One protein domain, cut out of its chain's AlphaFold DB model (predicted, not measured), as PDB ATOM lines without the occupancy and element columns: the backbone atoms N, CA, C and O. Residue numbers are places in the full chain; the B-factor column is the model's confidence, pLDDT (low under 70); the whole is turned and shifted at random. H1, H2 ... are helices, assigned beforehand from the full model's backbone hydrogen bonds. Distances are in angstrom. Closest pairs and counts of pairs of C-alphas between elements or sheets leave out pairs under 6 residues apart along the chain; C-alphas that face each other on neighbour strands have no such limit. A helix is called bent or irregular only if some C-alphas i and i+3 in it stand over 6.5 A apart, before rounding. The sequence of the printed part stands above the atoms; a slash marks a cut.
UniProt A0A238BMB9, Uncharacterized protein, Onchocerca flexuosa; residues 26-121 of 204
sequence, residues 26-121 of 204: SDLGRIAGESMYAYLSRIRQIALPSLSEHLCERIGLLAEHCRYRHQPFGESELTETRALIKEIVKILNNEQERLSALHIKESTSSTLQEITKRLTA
ATOM      1  N   SER A  26     199.040 166.751 138.294       78.31
ATOM      2  CA  SER A  26     199.907 166.372 137.172       78.31
ATOM      3  C   SER A  26     199.154 165.726 136.007       78.31
ATOM      4  O   SER A  26     199.595 165.815 134.862       78.31
ATOM      5  N   ASP A  27     197.998 165.110 136.268       77.56
ATOM      6  CA  ASP A  27     197.216 164.408 135.244       77.56
ATOM      7  C   ASP A  27     196.473 165.380 134.312       77.56
ATOM      8  O   ASP A  27     195.996 165.001 133.238       77.56
ATOM      9  N   LEU A  28     196.376 166.655 134.705       79.56
ATOM     10  CA  LEU A  28     195.704 167.711 133.948       79.56
ATOM     11  C   LEU A  28     196.632 168.468 132.996       79.56
ATOM     12  O   LEU A  28     196.192 169.439 132.387       79.56
ATOM     13  N   GLY A  29     197.873 168.015 132.819       81.00
ATOM     14  CA  GLY A  29     198.830 168.624 131.901       81.00
ATOM     15  C   GLY A  29     198.317 168.742 130.459       81.00
ATOM     16  O   GLY A  29     197.478 167.969 129.974       81.00
ATOM     17  N   ARG A  30     198.829 169.749 129.745       83.12
ATOM     18  CA  ARG A  30     198.527 169.955 128.325       83.12
ATOM     19  C   ARG A  30     199.236 168.906 127.474       83.12
ATOM     20  O   ARG A  30     200.434 168.675 127.629       83.12
ATOM     21  N   ILE A  31     198.506 168.290 126.546       83.56
ATOM     22  CA  ILE A  31     199.055 167.246 125.675       83.56
ATOM     23  C   ILE A  31     199.851 167.901 124.534       83.56
ATOM     24  O   ILE A  31     199.495 168.966 124.025       83.56
ATOM     25  N   ALA A  32     200.946 167.267 124.107       79.00
ATOM     26  CA  ALA A  32     201.755 167.765 122.998       79.00
ATOM     27  C   ALA A  32     200.917 167.920 121.713       79.00
ATOM     28  O   ALA A  32     200.224 166.997 121.290       79.00
ATOM     29  N   GLY A  33     200.992 169.097 121.084       78.75
ATOM     30  CA  GLY A  33     200.224 169.420 119.874       78.75
ATOM     31  C   GLY A  33     198.778 169.870 120.119       78.75
ATOM     32  O   GLY A  33     198.132 170.329 119.180       78.75
ATOM     33  N   GLU A  34     198.280 169.814 121.356       81.56
ATOM     34  CA  GLU A  34     196.952 170.314 121.725       81.56
ATOM     35  C   GLU A  34     196.913 171.852 121.643       81.56
ATOM     36  O   GLU A  34     197.839 172.527 122.108       81.56
ATOM     37  N   SER A  35     195.867 172.432 121.043       84.81
ATOM     38  CA  SER A  35     195.642 173.887 121.069       84.81
ATOM     39  C   SER A  35     195.209 174.340 122.464       84.81
ATOM     40  O   SER A  35     194.705 173.542 123.254       84.81
ATOM     41  N   MET A  36     195.371 175.629 122.778       85.69
ATOM     42  CA  MET A  36     194.929 176.157 124.079       85.69
ATOM     43  C   MET A  36     193.419 175.945 124.288       85.69
ATOM     44  O   MET A  36     192.976 175.570 125.369       85.69
ATOM     45  N   TYR A  37     192.627 176.130 123.230       87.69
ATOM     46  CA  TYR A  37     191.186 175.897 123.277       87.69
ATOM     47  C   TYR A  37     190.835 174.432 123.574       87.69
ATOM     48  O   TYR A  37     189.997 174.168 124.436       87.69
ATOM     49  N   ALA A  38     191.477 173.481 122.883       86.56
ATOM     50  CA  ALA A  38     191.229 172.055 123.092       86.56
ATOM     51  C   ALA A  38     191.598 171.629 124.521       86.56
ATOM     52  O   ALA A  38     190.817 170.939 125.175       86.56
ATOM     53  N   TYR A  39     192.720 172.142 125.030       86.75
ATOM     54  CA  TYR A  39     193.176 171.940 126.401       86.75
ATOM     55  C   TYR A  39     192.158 172.423 127.444       86.75
ATOM     56  O   TYR A  39     191.721 171.647 128.295       86.75
ATOM     57  N   LEU A  40     191.723 173.684 127.353       86.31
ATOM     58  CA  LEU A  40     190.755 174.258 128.293       86.31
ATOM     59  C   LEU A  40     189.387 173.573 128.198       86.31
ATOM     60  O   LEU A  40     188.760 173.303 129.220       86.31
ATOM     61  N   SER A  41     188.952 173.227 126.984       87.25
ATOM     62  CA  SER A  41     187.692 172.511 126.752       87.25
ATOM     63  C   SER A  41     187.714 171.109 127.358       87.25
ATOM     64  O   SER A  41     186.733 170.679 127.962       87.25
ATOM     65  N   ARG A  42     188.847 170.408 127.251       88.44
ATOM     66  CA  ARG A  42     189.063 169.121 127.911       88.44
ATOM     67  C   ARG A  42     189.001 169.290 129.427       88.44
ATOM     68  O   ARG A  42     188.165 168.664 130.072       88.44
ATOM     69  N   ILE A  43     189.806 170.182 130.000       85.38
ATOM     70  CA  ILE A  43     189.816 170.431 131.451       85.38
ATOM     71  C   ILE A  43     188.430 170.790 131.975       85.38
ATOM     72  O   ILE A  43     188.033 170.281 133.021       85.38
ATOM     73  N   ARG A  44     187.666 171.599 131.238       88.00
ATOM     74  CA  ARG A  44     186.284 171.930 131.590       88.00
ATOM     75  C   ARG A  44     185.413 170.685 131.757       88.00
ATOM     76  O   ARG A  44     184.654 170.599 132.715       88.00
ATOM     77  N   GLN A  45     185.536 169.711 130.858       84.31
ATOM     78  CA  GLN A  45     184.734 168.483 130.893       84.31
ATOM     79  C   GLN A  45     185.110 167.541 132.043       84.31
ATOM     80  O   GLN A  45     184.262 166.788 132.510       84.31
ATOM     81  N   ILE A  46     186.368 167.558 132.490       80.06
ATOM     82  CA  ILE A  46     186.901 166.536 133.407       80.06
ATOM     83  C   ILE A  46     187.084 167.070 134.823       80.06
ATOM     84  O   ILE A  46     186.811 166.372 135.796       80.06
ATOM     85  N   ALA A  47     187.581 168.297 134.939       75.31
ATOM     86  CA  ALA A  47     188.107 168.824 136.185       75.31
ATOM     87  C   ALA A  47     187.496 170.164 136.578       75.31
ATOM     88  O   ALA A  47     187.351 170.392 137.770       75.31
ATOM     89  N   LEU A  48     187.094 171.031 135.643       81.12
ATOM     90  CA  LEU A  48     186.600 172.385 135.940       81.12
ATOM     91  C   LEU A  48     185.307 172.726 135.180       81.12
ATOM     92  O   LEU A  48     185.321 173.594 134.309       81.12
ATOM     93  N   PRO A  49     184.160 172.113 135.519       80.38
ATOM     94  CA  PRO A  49     182.889 172.432 134.867       80.38
ATOM     95  C   PRO A  49     182.425 173.876 135.120       80.38
ATOM     96  O   PRO A  49     181.621 174.398 134.351       80.38
ATOM     97  N   SER A  50     182.946 174.536 136.163       82.50
ATOM     98  CA  SER A  50     182.723 175.956 136.465       82.50
ATOM     99  C   SER A  50     183.434 176.911 135.495       82.50
ATOM    100  O   SER A  50     183.123 178.102 135.472       82.50
ATOM    101  N   LEU A  51     184.352 176.407 134.664       83.94
ATOM    102  CA  LEU A  51     184.989 177.183 133.606       83.94
ATOM    103  C   LEU A  51     183.969 177.478 132.495       83.94
ATOM    104  O   LEU A  51     183.378 176.563 131.912       83.94
ATOM    105  N   SER A  52     183.759 178.758 132.189       88.25
ATOM    106  CA  SER A  52     182.804 179.146 131.149       88.25
ATOM    107  C   SER A  52     183.336 178.820 129.747       88.25
ATOM    108  O   SER A  52     184.537 178.879 129.473       88.25
ATOM    109  N   GLU A  53     182.429 178.471 128.833       88.81
ATOM    110  CA  GLU A  53     182.771 178.176 127.435       88.81
ATOM    111  C   GLU A  53     183.368 179.386 126.730       88.81
ATOM    112  O   GLU A  53     184.430 179.298 126.121       88.81
ATOM    113  N   HIS A  54     182.727 180.538 126.922       89.31
ATOM    114  CA  HIS A  54     183.175 181.815 126.394       89.31
ATOM    115  C   HIS A  54     184.611 182.146 126.832       89.31
ATOM    116  O   HIS A  54     185.418 182.605 126.027       89.31
ATOM    117  N   LEU A  55     184.968 181.867 128.092       87.00
ATOM    118  CA  LEU A  55     186.331 182.055 128.596       87.00
ATOM    119  C   LEU A  55     187.333 181.149 127.863       87.00
ATOM    120  O   LEU A  55     188.406 181.617 127.477       87.00
ATOM    121  N   CYS A  56     186.971 179.885 127.612       88.44
ATOM    122  CA  CYS A  56     187.802 178.940 126.860       88.44
ATOM    123  C   CYS A  56     188.020 179.398 125.414       88.44
ATOM    124  O   CYS A  56     189.153 179.408 124.933       88.44
ATOM    125  N   GLU A  57     186.947 179.792 124.726       89.56
ATOM    126  CA  GLU A  57     186.987 180.281 123.345       89.56
ATOM    127  C   GLU A  57     187.844 181.535 123.227       89.56
ATOM    128  O   GLU A  57     188.730 181.614 122.372       89.56
ATOM    129  N   ARG A  58     187.615 182.508 124.115       90.00
ATOM    130  CA  ARG A  58     188.286 183.801 124.039       90.00
ATOM    131  C   ARG A  58     189.774 183.681 124.328       90.00
ATOM    132  O   ARG A  58     190.583 184.229 123.584       90.00
ATOM    133  N   ILE A  59     190.148 182.905 125.342       86.69
ATOM    134  CA  ILE A  59     191.557 182.622 125.629       86.69
ATOM    135  C   ILE A  59     192.193 181.797 124.516       86.69
ATOM    136  O   ILE A  59     193.320 182.085 124.125       86.69
ATOM    137  N   GLY A  60     191.478 180.809 123.976       86.69
ATOM    138  CA  GLY A  60     191.934 180.036 122.827       86.69
ATOM    139  C   GLY A  60     192.276 180.935 121.640       86.69
ATOM    140  O   GLY A  60     193.382 180.859 121.108       86.69
ATOM    141  N   LEU A  61     191.370 181.845 121.280       86.81
ATOM    142  CA  LEU A  61     191.575 182.808 120.199       86.81
ATOM    143  C   LEU A  61     192.791 183.707 120.454       86.81
ATOM    144  O   LEU A  61     193.628 183.874 119.567       86.81
ATOM    145  N   LEU A  62     192.903 184.272 121.660       82.94
ATOM    146  CA  LEU A  62     194.018 185.144 122.037       82.94
ATOM    147  C   LEU A  62     195.353 184.386 122.023       82.94
ATOM    148  O   LEU A  62     196.346 184.899 121.511       82.94
ATOM    149  N   ALA A  63     195.378 183.145 122.510       82.25
ATOM    150  CA  ALA A  63     196.566 182.298 122.511       82.25
ATOM    151  C   ALA A  63     197.035 181.958 121.088       82.25
ATOM    152  O   ALA A  63     198.227 182.055 120.790       82.25
ATOM    153  N   GLU A  64     196.114 181.604 120.187       83.88
ATOM    154  CA  GLU A  64     196.462 181.343 118.787       83.88
ATOM    155  C   GLU A  64     196.848 182.632 118.046       83.88
ATOM    156  O   GLU A  64     197.732 182.613 117.187       83.88
ATOM    157  N   HIS A  65     196.265 183.778 118.417       80.44
ATOM    158  CA  HIS A  65     196.701 185.078 117.918       80.44
ATOM    159  C   HIS A  65     198.160 185.359 118.303       80.44
ATOM    160  O   HIS A  65     198.946 185.715 117.430       80.44
ATOM    161  N   CYS A  66     198.563 185.109 119.557       77.44
ATOM    162  CA  CYS A  66     199.972 185.198 119.971       77.44
ATOM    163  C   CYS A  66     200.884 184.250 119.181       77.44
ATOM    164  O   CYS A  66     202.054 184.551 118.958       77.44
ATOM    165  N   ARG A  67     200.375 183.076 118.800       77.62
ATOM    166  CA  ARG A  67     201.173 182.028 118.160       77.62
ATOM    167  C   ARG A  67     201.426 182.294 116.680       77.62
ATOM    168  O   ARG A  67     202.528 182.039 116.201       77.62
ATOM    169  N   TYR A  68     200.411 182.768 115.961       78.38
ATOM    170  CA  TYR A  68     200.449 182.862 114.499       78.38
ATOM    171  C   TYR A  68     200.416 184.287 113.962       78.38
ATOM    172  O   TYR A  68     200.679 184.485 112.776       78.38
ATOM    173  N   ARG A  69     200.078 185.286 114.784       71.81
ATOM    174  CA  ARG A  69     200.025 186.679 114.339       71.81
ATOM    175  C   ARG A  69     201.146 187.489 114.965       71.81
ATOM    176  O   ARG A  69     201.390 187.457 116.164       71.81
ATOM    177  N   HIS A  70     201.803 188.277 114.121       67.19
ATOM    178  CA  HIS A  70     202.823 189.240 114.538       67.19
ATOM    179  C   HIS A  70     202.232 190.620 114.865       67.19
ATOM    180  O   HIS A  70     202.970 191.542 115.208       67.19
ATOM    181  N   GLN A  71     200.909 190.775 114.744       71.19
ATOM    182  CA  GLN A  71     200.229 192.014 115.093       71.19
ATOM    183  C   GLN A  71     200.107 192.117 116.621       71.19
ATOM    184  O   GLN A  71     199.633 191.173 117.256       71.19
ATOM    185  N   PRO A  72     200.527 193.237 117.231       69.62
ATOM    186  CA  PRO A  72     200.358 193.432 118.661       69.62
ATOM    187  C   PRO A  72     198.881 193.612 119.020       69.62
ATOM    188  O   PRO A  72     198.092 194.118 118.222       69.62
ATOM    189  N   PHE A  73     198.532 193.238 120.247       74.25
ATOM    190  CA  PHE A  73     197.224 193.540 120.821       74.25
ATOM    191  C   PHE A  73     197.046 195.042 121.051       74.25
ATOM    192  O   PHE A  73     197.991 195.729 121.454       74.25
ATOM    193  N   GLY A  74     195.825 195.529 120.830       80.19
ATOM    194  CA  GLY A  74     195.392 196.841 121.291       80.19
ATOM    195  C   GLY A  74     195.117 196.852 122.798       80.19
ATOM    196  O   GLY A  74     195.146 195.823 123.478       80.19
ATOM    197  N   GLU A  75     194.849 198.036 123.348       81.50
ATOM    198  CA  GLU A  75     194.554 198.199 124.779       81.50
ATOM    199  C   GLU A  75     193.290 197.440 125.212       81.50
ATOM    200  O   GLU A  75     193.236 196.916 126.329       81.50
ATOM    201  N   SER A  76     192.303 197.327 124.321       84.19
ATOM    202  CA  SER A  76     191.079 196.549 124.526       84.19
ATOM    203  C   SER A  76     191.374 195.074 124.770       84.19
ATOM    204  O   SER A  76     190.961 194.515 125.784       84.19
ATOM    205  N   GLU A  77     192.140 194.455 123.877       81.31
ATOM    206  CA  GLU A  77     192.465 193.035 123.925       81.31
ATOM    207  C   GLU A  77     193.389 192.731 125.106       81.31
ATOM    208  O   GLU A  77     193.270 191.682 125.734       81.31
ATOM    209  N   LEU A  78     194.279 193.660 125.471       79.19
ATOM    210  CA  LEU A  78     195.111 193.532 126.671       79.19
ATOM    211  C   LEU A  78     194.282 193.601 127.958       79.19
ATOM    212  O   LEU A  78     194.512 192.824 128.890       79.19
ATOM    213  N   THR A  79     193.328 194.527 128.022       84.94
ATOM    214  CA  THR A  79     192.418 194.670 129.166       84.94
ATOM    215  C   THR A  79     191.554 193.427 129.318       84.94
ATOM    216  O   THR A  79     191.432 192.886 130.418       84.94
ATOM    217  N   GLU A  80     191.034 192.928 128.202       86.06
ATOM    218  CA  GLU A  80     190.291 191.681 128.140       86.06
ATOM    219  C   GLU A  80     191.147 190.491 128.587       86.06
ATOM    220  O   GLU A  80     190.766 189.789 129.517       86.06
ATOM    221  N   THR A  81     192.339 190.310 128.018       82.00
ATOM    222  CA  THR A  81     193.259 189.221 128.389       82.00
ATOM    223  C   THR A  81     193.536 189.227 129.893       82.00
ATOM    224  O   THR A  81     193.482 188.190 130.553       82.00
ATOM    225  N   ARG A  82     193.769 190.408 130.480       81.75
ATOM    226  CA  ARG A  82     193.966 190.556 131.928       81.75
ATOM    227  C   ARG A  82     192.724 190.156 132.727       81.75
ATOM    228  O   ARG A  82     192.873 189.544 133.783       81.75
ATOM    229  N   ALA A  83     191.530 190.533 132.275       86.81
ATOM    230  CA  ALA A  83     190.278 190.174 132.936       86.81
ATOM    231  C   ALA A  83     190.044 188.656 132.893       86.81
ATOM    232  O   ALA A  83     189.824 188.051 133.941       86.81
ATOM    233  N   LEU A  84     190.213 188.044 131.719       85.00
ATOM    234  CA  LEU A  84     190.064 186.603 131.511       85.00
ATOM    235  C   LEU A  84     191.040 185.802 132.385       85.00
ATOM    236  O   LEU A  84     190.663 184.819 133.015       85.00
ATOM    237  N   ILE A  85     192.293 186.251 132.503       80.19
ATOM    238  CA  ILE A  85     193.287 185.569 133.344       80.19
ATOM    239  C   ILE A  85     192.939 185.685 134.829       80.19
ATOM    240  O   ILE A  85     193.043 184.703 135.563       80.19
ATOM    241  N   LYS A  86     192.497 186.863 135.287       84.50
ATOM    242  CA  LYS A  86     192.020 187.027 136.669       84.50
ATOM    243  C   LYS A  86     190.852 186.091 136.969       84.50
ATOM    244  O   LYS A  86     190.782 185.547 138.067       84.50
ATOM    245  N   GLU A  87     189.957 185.912 136.006       86.44
ATOM    246  CA  GLU A  87     188.823 185.005 136.129       86.44
ATOM    247  C   GLU A  87     189.276 183.544 136.234       86.44
ATOM    248  O   GLU A  87     188.862 182.862 137.170       86.44
ATOM    249  N   ILE A  88     190.211 183.096 135.382       81.75
ATOM    250  CA  ILE A  88     190.815 181.757 135.501       81.75
ATOM    251  C   ILE A  88     191.447 181.556 136.874       81.75
ATOM    252  O   ILE A  88     191.136 180.576 137.541       81.75
ATOM    253  N   VAL A  89     192.316 182.466 137.321       81.81
ATOM    254  CA  VAL A  89     193.014 182.317 138.610       81.81
ATOM    255  C   VAL A  89     192.017 182.253 139.766       81.81
ATOM    256  O   VAL A  89     192.183 181.454 140.684       81.81
ATOM    257  N   LYS A  90     190.946 183.050 139.711       86.12
ATOM    258  CA  LYS A  90     189.872 182.997 140.704       86.12
ATOM    259  C   LYS A  90     189.184 181.629 140.716       86.12
ATOM    260  O   LYS A  90     188.962 181.088 141.792       86.12
ATOM    261  N   ILE A  91     188.871 181.067 139.547       85.94
ATOM    262  CA  ILE A  91     188.264 179.732 139.431       85.94
ATOM    263  C   ILE A  91     189.223 178.658 139.963       85.94
ATOM    264  O   ILE A  91     188.811 177.833 140.770       85.94
ATOM    265  N   LEU A  92     190.501 178.706 139.580       81.75
ATOM    266  CA  LEU A  92     191.516 177.756 140.045       81.75
ATOM    267  C   LEU A  92     191.677 177.779 141.567       81.75
ATOM    268  O   LEU A  92     191.723 176.720 142.183       81.75
ATOM    269  N   ASN A  93     191.707 178.967 142.175       84.56
ATOM    270  CA  ASN A  93     191.794 179.104 143.629       84.56
ATOM    271  C   ASN A  93     190.536 178.584 144.336       84.56
ATOM    272  O   ASN A  93     190.639 177.927 145.365       84.56
ATOM    273  N   ASN A  94     189.348 178.850 143.785       86.12
ATOM    274  CA  ASN A  94     188.093 178.371 144.368       86.12
ATOM    275  C   ASN A  94     187.966 176.843 144.308       86.12
ATOM    276  O   ASN A  94     187.385 176.231 145.196       86.12
ATOM    277  N   GLU A  95     188.496 176.232 143.252       83.69
ATOM    278  CA  GLU A  95     188.399 174.793 142.996       83.69
ATOM    279  C   GLU A  95     189.643 174.029 143.477       83.69
ATOM    280  O   GLU A  95     189.752 172.827 143.243       83.69
ATOM    281  N   GLN A  96     190.584 174.702 144.149       79.94
ATOM    282  CA  GLN A  96     191.906 174.165 144.477       79.94
ATOM    283  C   GLN A  96     191.837 172.859 145.282       79.94
ATOM    284  O   GLN A  96     192.525 171.902 144.940       79.94
ATOM    285  N   GLU A  97     190.996 172.804 146.319       78.94
ATOM    286  CA  GLU A  97     190.821 171.612 147.164       78.94
ATOM    287  C   GLU A  97     190.221 170.433 146.381       78.94
ATOM    288  O   GLU A  97     190.634 169.286 146.538       78.94
ATOM    289  N   ARG A  98     189.276 170.709 145.473       83.12
ATOM    290  CA  ARG A  98     188.671 169.669 144.632       83.12
ATOM    291  C   ARG A  98     189.650 169.160 143.578       83.12
ATOM    292  O   ARG A  98     189.663 167.967 143.290       83.12
ATOM    293  N   LEU A  99     190.453 170.052 142.999       80.25
ATOM    294  CA  LEU A  99     191.465 169.716 141.999       80.25
ATOM    295  C   LEU A  99     192.620 168.899 142.584       80.25
ATOM    296  O   LEU A  99     193.084 167.973 141.920       80.25
ATOM    297  N   SER A 100     193.061 169.215 143.805       76.94
ATOM    298  CA  SER A 100     194.122 168.464 144.486       76.94
ATOM    299  C   SER A 100     193.665 167.070 144.925       76.94
ATOM    300  O   SER A 100     194.469 166.145 144.951       76.94
ATOM    301  N   ALA A 101     192.376 166.895 145.229       79.06
ATOM    302  CA  ALA A 101     191.786 165.598 145.564       79.06
ATOM    303  C   ALA A 101     191.388 164.754 144.334       79.06
ATOM    304  O   ALA A 101     191.026 163.582 144.471       79.06
ATOM    305  N   LEU A 102     191.415 165.328 143.126       78.25
ATOM    306  CA  LEU A 102     191.036 164.637 141.894       78.25
ATOM    307  C   LEU A 102     192.173 163.703 141.447       78.25
ATOM    308  O   LEU A 102     193.248 164.160 141.095       78.25
ATOM    309  N   HIS A 103     191.945 162.390 141.410       69.12
ATOM    310  CA  HIS A 103     192.914 161.431 140.858       69.12
ATOM    311  C   HIS A 103     192.359 160.822 139.568       69.12
ATOM    312  O   HIS A 103     191.365 160.088 139.595       69.12
ATOM    313  N   ILE A 104     193.004 161.099 138.435       66.44
ATOM    314  CA  ILE A 104     192.606 160.584 137.121       66.44
ATOM    315  C   ILE A 104     193.255 159.200 136.964       66.44
ATOM    316  O   ILE A 104     194.331 159.037 136.401       66.44
ATOM    317  N   LYS A 105     192.618 158.161 137.528       57.75
ATOM    318  CA  LYS A 105     193.087 156.761 137.402       57.75
ATOM    319  C   LYS A 105     193.301 156.394 135.925       57.75
ATOM    320  O   LYS A 105     192.481 156.779 135.096       57.75
ATOM    321  N   GLU A 106     194.306 155.569 135.609       54.44
ATOM    322  CA  GLU A 106     194.708 155.149 134.242       54.44
ATOM    323  C   GLU A 106     193.551 154.827 133.275       54.44
ATOM    324  O   GLU A 106     193.633 155.146 132.091       54.44
ATOM    325  N   SER A 107     192.431 154.286 133.768       50.00
ATOM    326  CA  SER A 107     191.212 154.036 132.979       50.00
ATOM    327  C   SER A 107     190.599 155.286 132.329       50.00
ATOM    328  O   SER A 107     189.827 155.165 131.383       50.00
ATOM    329  N   THR A 108     190.893 156.479 132.838       57.09
ATOM    330  CA  THR A 108     190.426 157.752 132.277       57.09
ATOM    331  C   THR A 108     191.421 158.349 131.291       57.09
ATOM    332  O   THR A 108     190.999 159.135 130.454       57.09
ATOM    333  N   SER A 109     192.687 157.912 131.274       58.09
ATOM    334  CA  SER A 109     193.686 158.338 130.282       58.09
ATOM    335  C   SER A 109     193.266 157.978 128.850       58.09
ATOM    336  O   SER A 109     193.380 158.801 127.940       58.09
ATOM    337  N   SER A 110     192.661 156.801 128.640       61.69
ATOM    338  CA  SER A 110     192.064 156.445 127.343       61.69
ATOM    339  C   SER A 110     190.908 157.375 126.966       61.69
ATOM    340  O   SER A 110     190.808 157.794 125.814       61.69
ATOM    341  N   THR A 111     190.077 157.761 127.938       65.19
ATOM    342  CA  THR A 111     188.978 158.721 127.752       65.19
ATOM    343  C   THR A 111     189.508 160.126 127.462       65.19
ATOM    344  O   THR A 111     188.983 160.805 126.585       65.19
ATOM    345  N   LEU A 112     190.591 160.553 128.122       67.00
ATOM    346  CA  LEU A 112     191.280 161.815 127.844       67.00
ATOM    347  C   LEU A 112     191.795 161.847 126.411       67.00
ATOM    348  O   LEU A 112     191.579 162.827 125.700       67.00
ATOM    349  N   GLN A 113     192.443 160.768 125.969       69.56
ATOM    350  CA  GLN A 113     192.914 160.642 124.595       69.56
ATOM    351  C   GLN A 113     191.753 160.651 123.599       69.56
ATOM    352  O   GLN A 113     191.876 161.247 122.532       69.56
ATOM    353  N   GLU A 114     190.623 160.025 123.926       74.75
ATOM    354  CA  GLU A 114     189.441 160.022 123.068       74.75
ATOM    355  C   GLU A 114     188.791 161.410 122.966       74.75
ATOM    356  O   GLU A 114     188.519 161.867 121.856       74.75
ATOM    357  N   ILE A 115     188.610 162.115 124.086       75.25
ATOM    358  CA  ILE A 115     188.109 163.499 124.112       75.25
ATOM    359  C   ILE A 115     189.050 164.404 123.312       75.25
ATOM    360  O   ILE A 115     188.605 165.122 122.420       75.25
ATOM    361  N   THR A 116     190.359 164.311 123.556       72.12
ATOM    362  CA  THR A 116     191.374 165.097 122.836       72.12
ATOM    363  C   THR A 116     191.324 164.819 121.336       72.12
ATOM    364  O   THR A 116     191.352 165.750 120.532       72.12
ATOM    365  N   LYS A 117     191.187 163.551 120.926       76.75
ATOM    366  CA  LYS A 117     191.022 163.174 119.514       76.75
ATOM    367  C   LYS A 117     189.751 163.765 118.911       76.75
ATOM    368  O   LYS A 117     189.819 164.259 117.797       76.75
ATOM    369  N   ARG A 118     188.620 163.760 119.622       76.81
ATOM    370  CA  ARG A 118     187.362 164.366 119.140       76.81
ATOM    371  C   ARG A 118     187.442 165.892 119.031       76.81
ATOM    372  O   ARG A 118     186.824 166.457 118.142       76.81
ATOM    373  N   LEU A 119     188.194 166.546 119.917       71.00
ATOM    374  CA  LEU A 119     188.384 168.001 119.895       71.00
ATOM    375  C   LEU A 119     189.407 168.452 118.839       71.00
ATOM    376  O   LEU A 119     189.306 169.559 118.323       71.00
ATOM    377  N   THR A 120     190.395 167.612 118.517       66.75
ATOM    378  CA  THR A 120     191.453 167.922 117.532       66.75
ATOM    379  C   THR A 120     191.117 167.455 116.118       66.75
ATOM    380  O   THR A 120     191.461 168.128 115.147       66.75
ATOM    381  N   ALA A 121     190.415 166.332 115.976       64.62
ATOM    382  CA  ALA A 121     189.813 165.924 114.720       64.62
ATOM    383  C   ALA A 121     188.441 166.592 114.624       64.62
ATOM    384  O   ALA A 121     187.470 166.070 115.164       64.62
TER     385      ALA A 121
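AT A GLANCE: This is residues 26 to 121 of the 204 residues of an uncharacterized protein of Onchocerca flexuosa (UniProt A0A238BMB9). What does a first look show? A helical hairpin, H1 and H2, makes the middle, with the long helix H3 packed slantwise on part of H2 and H5 packed on H1 on the hairpin's other side. From the far end of H3, short H4 and the link after it fold back toward H5, and residues 66 to 72, of which 66 to 68 belong to H2, stick out. What are its make-up and size? The printed part has 96 residues with five named helices, H1 to H5 in order, and no named strand; the class is all helix. It is only just compact, close to loose, with a radius of gyration of the C-alphas of 14.5 A and spans of 44 by 32 by 19 A.

IN THESE COORDINATES: Where are the first two helices? H1, residues 36 to 46, begins at C-alpha 36 (194.929, 176.157, 124.079) and is 15.6 A long. H2, residues 53 to 68, is 22.4 A long. What follows? H3, residues 75 to 94, begins at C-alpha 75 (194.554, 198.199, 124.779) and is 28.6 A long; H4, residues 96 to 100, is 6.1 A long. Where is the last helix? H5, residues 106 to 120, is 21.3 A long and ends at C-alpha 120 (191.453, 167.922, 117.532). It is neither bent nor irregular, but only just: C-alphas 107 and 110 are 6.2 A apart.

HOW THE PARTS SIT: How do H1 and H2 stand? They touch and form a hairpin, at a shallow tilt of 28 degrees, opposite ways; their closest C-alphas, of Tyr 37 and Gly 60, are 4.2 A apart. What touches this hairpin? H5 touches H1 at a steep tilt of 42 degrees, opposite ways, with the C-alphas of Ala 38 and Leu 119 closest at 5.9 A. H3 touches H2 with residues 81 to 84 alone, against residues 55 to 62 of H2, at a steep tilt of 54 degrees, opposite ways; the closest C-alphas, of Leu 55 and Leu 84, are 6.6 A apart. Helix packing is mostly crossed, only just, one of these three pairs being at a shallow tilt. Which stay apart? H3 and H5 are apart, H4 is apart from H1, H2 and H5, and H3 and H4 meet only through their link. What do the backbones show? In H1, H2, H3 and H4 every O i to N i+4 pair is within hydrogen-bond range; in H5, 9 of 11 are.

THE WHOLE: How far does it reach? The two C-alphas farthest apart, of Glu 75 and Ser 107, are 45.0 A apart. Is it continuous? The printed part has no cut and no long link. Where is confidence low? Mean pLDDT of the printed part is 79.2; residues 70, 72, 103 to 113 and 120 to 121 are under 70.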